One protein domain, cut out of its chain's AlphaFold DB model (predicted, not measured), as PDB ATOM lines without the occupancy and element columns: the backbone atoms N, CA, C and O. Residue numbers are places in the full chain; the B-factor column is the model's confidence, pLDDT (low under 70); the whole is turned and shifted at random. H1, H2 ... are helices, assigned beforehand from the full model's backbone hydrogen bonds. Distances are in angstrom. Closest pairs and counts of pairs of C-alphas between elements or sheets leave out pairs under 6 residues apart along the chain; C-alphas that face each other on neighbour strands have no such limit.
ATOM      1  N   TYR A 142     -20.387  60.566 -29.257       89.38
ATOM      2  CA  TYR A 142     -20.288  59.117 -29.143       89.38
ATOM      3  C   TYR A 142     -19.526  58.724 -27.875       89.38
ATOM      4  O   TYR A 142     -18.544  59.363 -27.508       89.38
ATOM      5  N   PHE A 143     -19.940  57.642 -27.221       89.56
ATOM      6  CA  PHE A 143     -19.280  57.102 -26.031       89.56
ATOM      7  C   PHE A 143     -19.167  55.577 -26.125       89.56
ATOM      8  O   PHE A 143     -19.893  54.923 -26.880       89.56
ATOM      9  N   CYS A 144     -18.248  54.997 -25.357       88.25
ATOM     10  CA  CYS A 144     -18.082  53.551 -25.315       88.25
ATOM     11  C   CYS A 144     -18.967  52.910 -24.241       88.25
ATOM     12  O   CYS A 144     -18.752  53.089 -23.043       88.25
ATOM     13  N   HIS A 145     -19.920  52.086 -24.679       85.62
ATOM     14  CA  HIS A 145     -20.816  51.303 -23.819       85.62
ATOM     15  C   HIS A 145     -20.096  50.255 -22.944       85.62
ATOM     16  O   HIS A 145     -20.685  49.726 -22.000       85.62
ATOM     17  N   PHE A 146     -18.837  49.924 -23.249       87.38
ATOM     18  CA  PHE A 146     -18.016  49.058 -22.402       87.38
ATOM     19  C   PHE A 146     -17.317  49.870 -21.309       87.38
ATOM     20  O   PHE A 146     -17.521  49.559 -20.140       87.38
ATOM     21  N   CYS A 147     -16.632  50.963 -21.661       87.88
ATOM     22  CA  CYS A 147     -16.007  51.862 -20.687       87.88
ATOM     23  C   CYS A 147     -17.011  52.536 -19.732       87.88
ATOM     24  O   CYS A 147     -16.739  52.574 -18.538       87.88
ATOM     25  N   ASP A 148     -18.186  52.996 -20.187       87.12
ATOM     26  CA  ASP A 148     -19.200  53.611 -19.299       87.12
ATOM     27  C   ASP A 148     -19.734  52.598 -18.261       87.12
ATOM     28  O   ASP A 148     -20.052  52.966 -17.133       87.12
ATOM     29  N   ALA A 149     -19.736  51.299 -18.595       85.56
ATOM     30  CA  ALA A 149     -20.055  50.208 -17.668       85.56
ATOM     31  C   ALA A 149     -18.885  49.798 -16.744       85.56
ATOM     32  O   ALA A 149     -19.099  49.060 -15.786       85.56
ATOM     33  N   GLU A 150     -17.673  50.280 -17.024       82.62
ATOM     34  CA  GLU A 150     -16.467  50.192 -16.184       82.62
ATOM     35  C   GLU A 150     -16.191  51.538 -15.465       82.62
ATOM     36  O   GLU A 150     -15.122  51.744 -14.895       82.62
ATOM     37  N   GLY A 151     -17.144  52.481 -15.507       80.81
ATOM     38  CA  GLY A 151     -17.059  53.811 -14.887       80.81
ATOM     39  C   GLY A 151     -16.246  54.859 -15.666       80.81
ATOM     40  O   GLY A 151     -16.209  56.026 -15.272       80.81
ATOM     41  N   ALA A 152     -15.616  54.486 -16.781       81.56
ATOM     42  CA  ALA A 152     -14.776  55.357 -17.598       81.56
ATOM     43  C   ALA A 152     -15.598  56.143 -18.641       81.56
ATOM     44  O   ALA A 152     -16.046  55.609 -19.654       81.56
ATOM     45  N   GLN A 153     -15.761  57.447 -18.403       76.88
ATOM     46  CA  GLN A 153     -16.565  58.350 -19.239       76.88
ATOM     47  C   GLN A 153     -15.706  59.070 -20.296       76.88
ATOM     48  O   GLN A 153     -15.508  60.287 -20.238       76.88
ATOM     49  N   ASP A 154     -15.190  58.291 -21.250       82.69
ATOM     50  CA  ASP A 154     -14.536  58.797 -22.461       82.69
ATOM     51  C   ASP A 154     -15.587  59.065 -23.562       82.69
ATOM     52  O   ASP A 154     -16.392  58.190 -23.899       82.69
ATOM     53  N   TYR A 155     -15.552  60.271 -24.136       88.88
ATOM     54  CA  TYR A 155     -16.423  60.713 -25.235       88.88
ATOM     55  C   TYR A 155     -15.596  61.025 -26.491       88.88
ATOM     56  O   TYR A 155     -14.423  61.398 -26.399       88.88
ATOM     57  N   TYR A 156     -16.226  60.905 -27.659       88.12
ATOM     58  CA  TYR A 156     -15.612  60.986 -28.982       88.12
ATOM     59  C   TYR A 156     -16.485  61.836 -29.915       88.12
ATOM     60  O   TYR A 156     -17.711  61.697 -29.916       88.12
ATOM     61  N   SER A 157     -15.866  62.689 -30.738       87.00
ATOM     62  CA  SER A 157     -16.587  63.526 -31.709       87.00
ATOM     63  C   SER A 157     -17.326  62.689 -32.757       87.00
ATOM     64  O   SER A 157     -18.500  62.927 -33.019       87.00
ATOM     65  N   ASP A 158     -16.650  61.670 -33.297       88.56
ATOM     66  CA  ASP A 158     -17.072  60.915 -34.478       88.56
ATOM     67  C   ASP A 158     -16.934  59.402 -34.282       88.56
ATOM     68  O   ASP A 158     -16.053  58.920 -33.561       88.56
ATOM     69  N   TYR A 159     -17.725  58.635 -35.041       86.62
ATOM     70  CA  TYR A 159     -17.620  57.174 -35.076       86.62
ATOM     71  C   TYR A 159     -16.218  56.674 -35.471       86.62
ATOM     72  O   TYR A 159     -15.799  55.617 -35.012       86.62
ATOM     73  N   ALA A 160     -15.463  57.432 -36.277       88.56
ATOM     74  CA  ALA A 160     -14.095  57.071 -36.655       88.56
ATOM     75  C   ALA A 160     -13.158  56.973 -35.433       88.56
ATOM     76  O   ALA A 160     -12.444  55.982 -35.287       88.56
ATOM     77  N   TYR A 161     -13.219  57.945 -34.518       88.69
ATOM     78  CA  TYR A 161     -12.419  57.930 -33.290       88.69
ATOM     79  C   TYR A 161     -12.916  56.885 -32.284       88.69
ATOM     80  O   TYR A 161     -12.101  56.236 -31.629       88.69
ATOM     81  N   LEU A 162     -14.235  56.655 -32.202       89.06
ATOM     82  CA  LEU A 162     -14.783  55.556 -31.399       89.06
ATOM     83  C   LEU A 162     -14.335  54.181 -31.939       89.06
ATOM     84  O   LEU A 162     -14.002  53.300 -31.151       89.06
ATOM     85  N   ARG A 163     -14.282  53.996 -33.267       87.69
ATOM     86  CA  ARG A 163     -13.804  52.759 -33.907       87.69
ATOM     87  C   ARG A 163     -12.330  52.494 -33.605       87.69
ATOM     88  O   ARG A 163     -11.984  51.349 -33.337       87.69
ATOM     89  N   GLU A 164     -11.487  53.524 -33.609       89.31
ATOM     90  CA  GLU A 164     -10.078  53.376 -33.226       89.31
ATOM     91  C   GLU A 164      -9.951  52.978 -31.749       89.31
ATOM     92  O   GLU A 164      -9.293  51.995 -31.423       89.31
ATOM     93  N   HIS A 165     -10.706  53.623 -30.857       90.56
ATOM     94  CA  HIS A 165     -10.794  53.211 -29.455       90.56
ATOM     95  C   HIS A 165     -11.293  51.757 -29.280       90.56
ATOM     96  O   HIS A 165     -10.761  51.033 -28.433       90.56
ATOM     97  N   PHE A 166     -12.254  51.298 -30.092       89.62
ATOM     98  CA  PHE A 166     -12.689  49.896 -30.113       89.62
ATOM     99  C   PHE A 166     -11.617  48.920 -30.633       89.62
ATOM    100  O   PHE A 166     -11.742  47.728 -30.362       89.62
ATOM    101  N   ARG A 167     -10.589  49.392 -31.353       88.00
ATOM    102  CA  ARG A 167      -9.418  48.603 -31.776       88.00
ATOM    103  C   ARG A 167      -8.286  48.642 -30.736       88.00
ATOM    104  O   ARG A 167      -7.580  47.651 -30.580       88.00
ATOM    105  N   GLU A 168      -8.115  49.760 -30.027       88.38
ATOM    106  CA  GLU A 168      -7.049  49.957 -29.030       88.38
ATOM    107  C   GLU A 168      -7.368  49.377 -27.642       88.38
ATOM    108  O   GLU A 168      -6.513  48.733 -27.036       88.38
ATOM    109  N   LYS A 169      -8.567  49.644 -27.099       85.75
ATOM    110  CA  LYS A 169      -8.949  49.253 -25.724       85.75
ATOM    111  C   LYS A 169      -9.897  48.050 -25.662       85.75
ATOM    112  O   LYS A 169     -10.132  47.516 -24.580       85.75
ATOM    113  N   HIS A 170     -10.457  47.642 -26.797       90.12
ATOM    114  CA  HIS A 170     -11.434  46.558 -26.912       90.12
ATOM    115  C   HIS A 170     -11.109  45.667 -28.120       90.12
ATOM    116  O   HIS A 170     -10.104  45.859 -28.800       90.12
ATOM    117  N   PHE A 171     -11.945  44.661 -28.370       88.56
ATOM    118  CA  PHE A 171     -11.724  43.672 -29.419       88.56
ATOM    119  C   PHE A 171     -12.725  43.875 -30.563       88.56
ATOM    120  O   PHE A 171     -13.813  43.306 -30.551       88.56
ATOM    121  N   LEU A 172     -12.375  44.716 -31.540       88.31
ATOM    122  CA  LEU A 172     -13.171  44.958 -32.750       88.31
ATOM    123  C   LEU A 172     -12.987  43.840 -33.793       88.31
ATOM    124  O   LEU A 172     -11.862  43.454 -34.106       88.31
ATOM    125  N   CYS A 173     -14.081  43.360 -34.390       87.50
ATOM    126  CA  CYS A 173     -14.026  42.472 -35.550       87.50
ATOM    127  C   CYS A 173     -14.080  43.267 -36.862       87.50
ATOM    128  O   CYS A 173     -15.082  43.908 -37.169       87.50
ATOM    129  N   GLU A 174     -13.018  43.193 -37.666       83.81
ATOM    130  CA  GLU A 174     -12.919  43.900 -38.955       83.81
ATOM    131  C   GLU A 174     -13.116  42.965 -40.170       83.81
ATOM    132  O   GLU A 174     -12.729  43.293 -41.290       83.81
ATOM    133  N   GLU A 175     -13.725  41.788 -39.979       80.88
ATOM    134  CA  GLU A 175     -13.848  40.763 -41.025       80.88
ATOM    135  C   GLU A 175     -15.142  40.891 -41.855       80.88
ATOM    136  O   GLU A 175     -16.264  40.693 -41.387       80.88
ATOM    137  N   GLY A 176     -14.997  41.175 -43.155       77.12
ATOM    138  CA  GLY A 176     -16.107  41.149 -44.115       77.12
ATOM    139  C   GLY A 176     -17.260  42.086 -43.733       77.12
ATOM    140  O   GLY A 176     -17.035  43.268 -43.482       77.12
ATOM    141  N   ARG A 177     -18.497  41.566 -43.678       73.56
ATOM    142  CA  ARG A 177     -19.703  42.357 -43.340       73.56
ATOM    143  C   ARG A 177     -19.644  43.000 -41.946       73.56
ATOM    144  O   ARG A 177     -20.241  44.051 -41.736       73.56
ATOM    145  N   CYS A 178     -18.867  42.431 -41.029       80.44
ATOM    146  CA  CYS A 178     -18.737  42.949 -39.670       80.44
ATOM    147  C   CYS A 178     -17.867  44.219 -39.597       80.44
ATOM    148  O   CYS A 178     -17.965  44.984 -38.646       80.44
ATOM    149  N   SER A 179     -17.106  44.521 -40.659       77.12
ATOM    150  CA  SER A 179     -16.395  45.799 -40.813       77.12
ATOM    151  C   SER A 179     -17.286  46.978 -41.241       77.12
ATOM    152  O   SER A 179     -16.854  48.132 -41.121       77.12
ATOM    153  N   THR A 180     -18.489  46.691 -41.766       73.69
ATOM    154  CA  THR A 180     -19.419  47.672 -42.360       73.69
ATOM    155  C   THR A 180     -20.611  48.022 -41.473       73.69
ATOM    156  O   THR A 180     -21.169  49.107 -41.628       73.69
ATOM    157  N   GLU A 181     -21.002  47.153 -40.539       79.38
ATOM    158  CA  GLU A 181     -21.995  47.509 -39.522       79.38
ATOM    159  C   GLU A 181     -21.357  48.402 -38.443       79.38
ATOM    160  O   GLU A 181     -20.199  48.219 -38.057       79.38
ATOM    161  N   GLN A 182     -22.100  49.402 -37.966       76.38
ATOM    162  CA  GLN A 182     -21.618  50.321 -36.935       76.38
ATOM    163  C   GLN A 182     -22.012  49.830 -35.536       76.38
ATOM    164  O   GLN A 182     -23.118  49.334 -35.341       76.38
ATOM    165  N   PHE A 183     -21.125  50.013 -34.553       69.12
ATOM    166  CA  PHE A 183     -21.317  49.703 -33.122       69.12
ATOM    167  C   PHE A 183     -21.526  48.217 -32.741       69.12
ATOM    168  O   PHE A 183     -21.355  47.883 -31.572       69.12
ATOM    169  N   THR A 184     -21.858  47.317 -33.673       70.00
ATOM    170  CA  THR A 184     -22.283  45.930 -33.376       70.00
ATOM    171  C   THR A 184     -21.154  44.915 -33.154       70.00
ATOM    172  O   THR A 184     -21.395  43.886 -32.527       70.00
ATOM    173  N   HIS A 185     -19.933  45.178 -33.638       80.38
ATOM    174  CA  HIS A 185     -18.849  44.176 -33.716       80.38
ATOM    175  C   HIS A 185     -17.631  44.440 -32.819       80.38
ATOM    176  O   HIS A 185     -16.550  43.906 -33.072       80.38
ATOM    177  N   ALA A 186     -17.788  45.249 -31.773       87.19
ATOM    178  CA  ALA A 186     -16.781  45.411 -30.727       87.19
ATOM    179  C   ALA A 186     -17.121  44.539 -29.510       87.19
ATOM    180  O   ALA A 186     -18.285  44.424 -29.132       87.19
ATOM    181  N   PHE A 187     -16.106  43.944 -28.881       88.81
ATOM    182  CA  PHE A 187     -16.268  43.011 -27.765       88.81
ATOM    183  C   PHE A 187     -15.380  43.371 -26.567       88.81
ATOM    184  O   PHE A 187     -14.283  43.907 -26.732       88.81
ATOM    185  N   ARG A 188     -15.840  43.036 -25.351       89.25
ATOM    186  CA  ARG A 188     -15.086  43.273 -24.106       89.25
ATOM    187  C   ARG A 188     -13.833  42.408 -24.000       89.25
ATOM    188  O   ARG A 188     -12.806  42.904 -23.551       89.25
ATOM    189  N   THR A 189     -13.904  41.138 -24.403       89.31
ATOM    190  CA  THR A 189     -12.771  40.209 -24.305       89.31
ATOM    191  C   THR A 189     -12.403  39.585 -25.647       89.31
ATOM    192  O   THR A 189     -13.228  39.428 -26.548       89.31
ATOM    193  N   GLU A 190     -11.149  39.145 -25.758       88.56
ATOM    194  CA  GLU A 190     -10.667  38.378 -26.908       88.56
ATOM    195  C   GLU A 190     -11.423  37.042 -27.068       88.56
ATOM    196  O   GLU A 190     -11.547  36.519 -28.175       88.56
ATOM    197  N   ILE A 191     -11.953  36.489 -25.968       88.25
ATOM    198  CA  ILE A 191     -12.738  35.246 -25.954       88.25
ATOM    199  C   ILE A 191     -14.082  35.470 -26.658       88.25
ATOM    200  O   ILE A 191     -14.480  34.652 -27.486       88.25
ATOM    201  N   ASP A 192     -14.740  36.599 -26.389       89.94
ATOM    202  CA  ASP A 192     -15.988  36.995 -27.048       89.94
ATOM    203  C   ASP A 192     -15.769  37.229 -28.554       89.94
ATOM    204  O   ASP A 192     -16.531  36.721 -29.378       89.94
ATOM    205  N   LEU A 193     -14.676  37.912 -28.933       88.50
ATOM    206  CA  LEU A 193     -14.290  38.087 -30.339       88.50
ATOM    207  C   LEU A 193     -13.997  36.738 -31.021       88.50
ATOM    208  O   LEU A 193     -14.449  36.505 -32.144       88.50
ATOM    209  N   LYS A 194     -13.291  35.814 -30.356       86.12
ATOM    210  CA  LYS A 194     -13.052  34.450 -30.865       86.12
ATOM    211  C   LYS A 194     -14.365  33.681 -31.031       86.12
ATOM    212  O   LYS A 194     -14.573  33.058 -32.073       86.12
ATOM    213  N   ALA A 195     -15.292  33.777 -30.077       88.31
ATOM    214  CA  ALA A 195     -16.621  33.175 -30.177       88.31
ATOM    215  C   ALA A 195     -17.426  33.748 -31.359       88.31
ATOM    216  O   ALA A 195     -17.965  32.979 -32.164       88.31
ATOM    217  N   HIS A 196     -17.426  35.071 -31.541       89.12
ATOM    218  CA  HIS A 196     -18.012  35.736 -32.707       89.12
ATOM    219  C   HIS A 196     -17.377  35.249 -34.020       89.12
ATOM    220  O   HIS A 196     -18.079  34.849 -34.949       89.12
ATOM    221  N   ARG A 197     -16.046  35.143 -34.075       84.81
ATOM    222  CA  ARG A 197     -15.323  34.621 -35.242       84.81
ATOM    223  C   ARG A 197     -15.694  33.167 -35.560       84.81
ATOM    224  O   ARG A 197     -15.874  32.825 -36.726       84.81
ATOM    225  N   THR A 198     -15.903  32.309 -34.550       83.69
ATOM    226  CA  THR A 198     -16.379  30.922 -34.767       83.69
ATOM    227  C   THR A 198     -17.822  30.814 -35.262       83.69
ATOM    228  O   THR A 198     -18.199  29.741 -35.743       83.69
ATOM    229  N   THR A 199     -18.631  31.871 -35.149       82.44
ATOM    230  CA  THR A 199     -20.071  31.846 -35.456       82.44
ATOM    231  C   THR A 199     -20.430  32.646 -36.709       82.44
ATOM    232  O   THR A 199     -21.214  32.158 -37.517       82.44
ATOM    233  N   CYS A 200     -19.811  33.809 -36.929       79.56
ATOM    234  CA  CYS A 200     -20.059  34.674 -38.089       79.56
ATOM    235  C   CYS A 200     -19.014  34.548 -39.212       79.56
ATOM    236  O   CYS A 200     -19.316  34.889 -40.359       79.56
ATOM    237  N   HIS A 201     -17.802  34.054 -38.919       82.62
ATOM    238  CA  HIS A 201     -16.676  34.035 -39.872       82.62
ATOM    239  C   HIS A 201     -16.031  32.661 -40.092       82.62
ATOM    240  O   HIS A 201     -15.049  32.560 -40.825       82.62
ATOM    241  N   SER A 202     -16.591  31.584 -39.534       70.94
ATOM    242  CA  SER A 202     -16.093  30.215 -39.717       70.94
ATOM    243  C   SER A 202     -16.373  29.676 -41.127       70.94
ATOM    244  O   SER A 202     -17.281  28.879 -41.360       70.94
ATOM    245  N   ARG A 203     -15.554  30.106 -42.092       65.00
ATOM    246  CA  ARG A 203     -15.633  29.687 -43.499       65.00
ATOM    247  C   ARG A 203     -15.262  28.214 -43.692       65.00
ATOM    248  O   ARG A 203     -15.784  27.582 -44.606       65.00
TER     249      ARG A 203
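What this domain is: This is residues 142 to 203 of the 840 residues of the protein "Zinc finger protein 598" of Mustela putorius furo (UniProt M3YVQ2). Two small lobes follow each other along the longest axis, each a loop that folds back on itself and is followed by a helix: residues 142 to 158 with H1, then residues 171 to 187, whose loop holds the short H2, with H3. Each loop is tied by a short antiparallel pairing of two residues with two, and the three helices touch no other helix, a loosely joined pair of lobes and not a helix bundle. The printed part has 62 residues, with three named helices in the order H1, H2, H3 and no named strand; the class is all helix, though under half of the residues, 25 of 62, are in named elements. By its radius of gyration of the C-alphas, 11.9 A, the whole is compact, and its outline is elongated, with spans of 37 by 21 by 15 A.

Where its parts are: Begin at C-alpha 142, at (-20.288, 59.117, -29.143), and read through residues 142 to 158, a stretch of 17 residues with no named element. Find C-alpha 159 at (-17.620, 57.174, -35.076); from there H1, residues 159 to 168, runs 14.2 A to C-alpha 168. Further on, H2 takes residues 176 to 179, 5.7 A from first to last C-alpha. The longest helix, H3, residues 190 to 200, begins at C-alpha 190, at (-10.667, 38.378, -26.908), and runs 15.1 A to C-alpha 200, at (-20.059, 34.674, -38.089).

How they stand to each other: Look first at residues 142 to 143, which pair antiparallel with residues 155 to 156 before H1 begins. Then look at residues 171 to 172, between H1 and H2, which pair antiparallel with residues 186 to 187, between H2 and H3. H1 and H2 are apart, with no C-alpha of the one within 8 A of the other. By the same test H2 and H3 are apart, and H1 and H3 are apart. Along the backbones of H1 and H3, every O i to N i+4 pair is within hydrogen-bond range; H2, with 4 residues, is too short for such a pair, and its one O i to N i+3 pair is within range.

The domain as a whole: The two C-alphas farthest apart are those of Gln 153 and Arg 203, at 37.6 A, and from C-alpha 142 to C-alpha 203 you cross 33.1 A. The printed part has no cut. The links are short: 7 residues from H1 to H2 and 10 from H2 to H3. In the B-factor column you find a mean pLDDT of 84.3 for the printed part of this model, with residues 183 and 203 under 70.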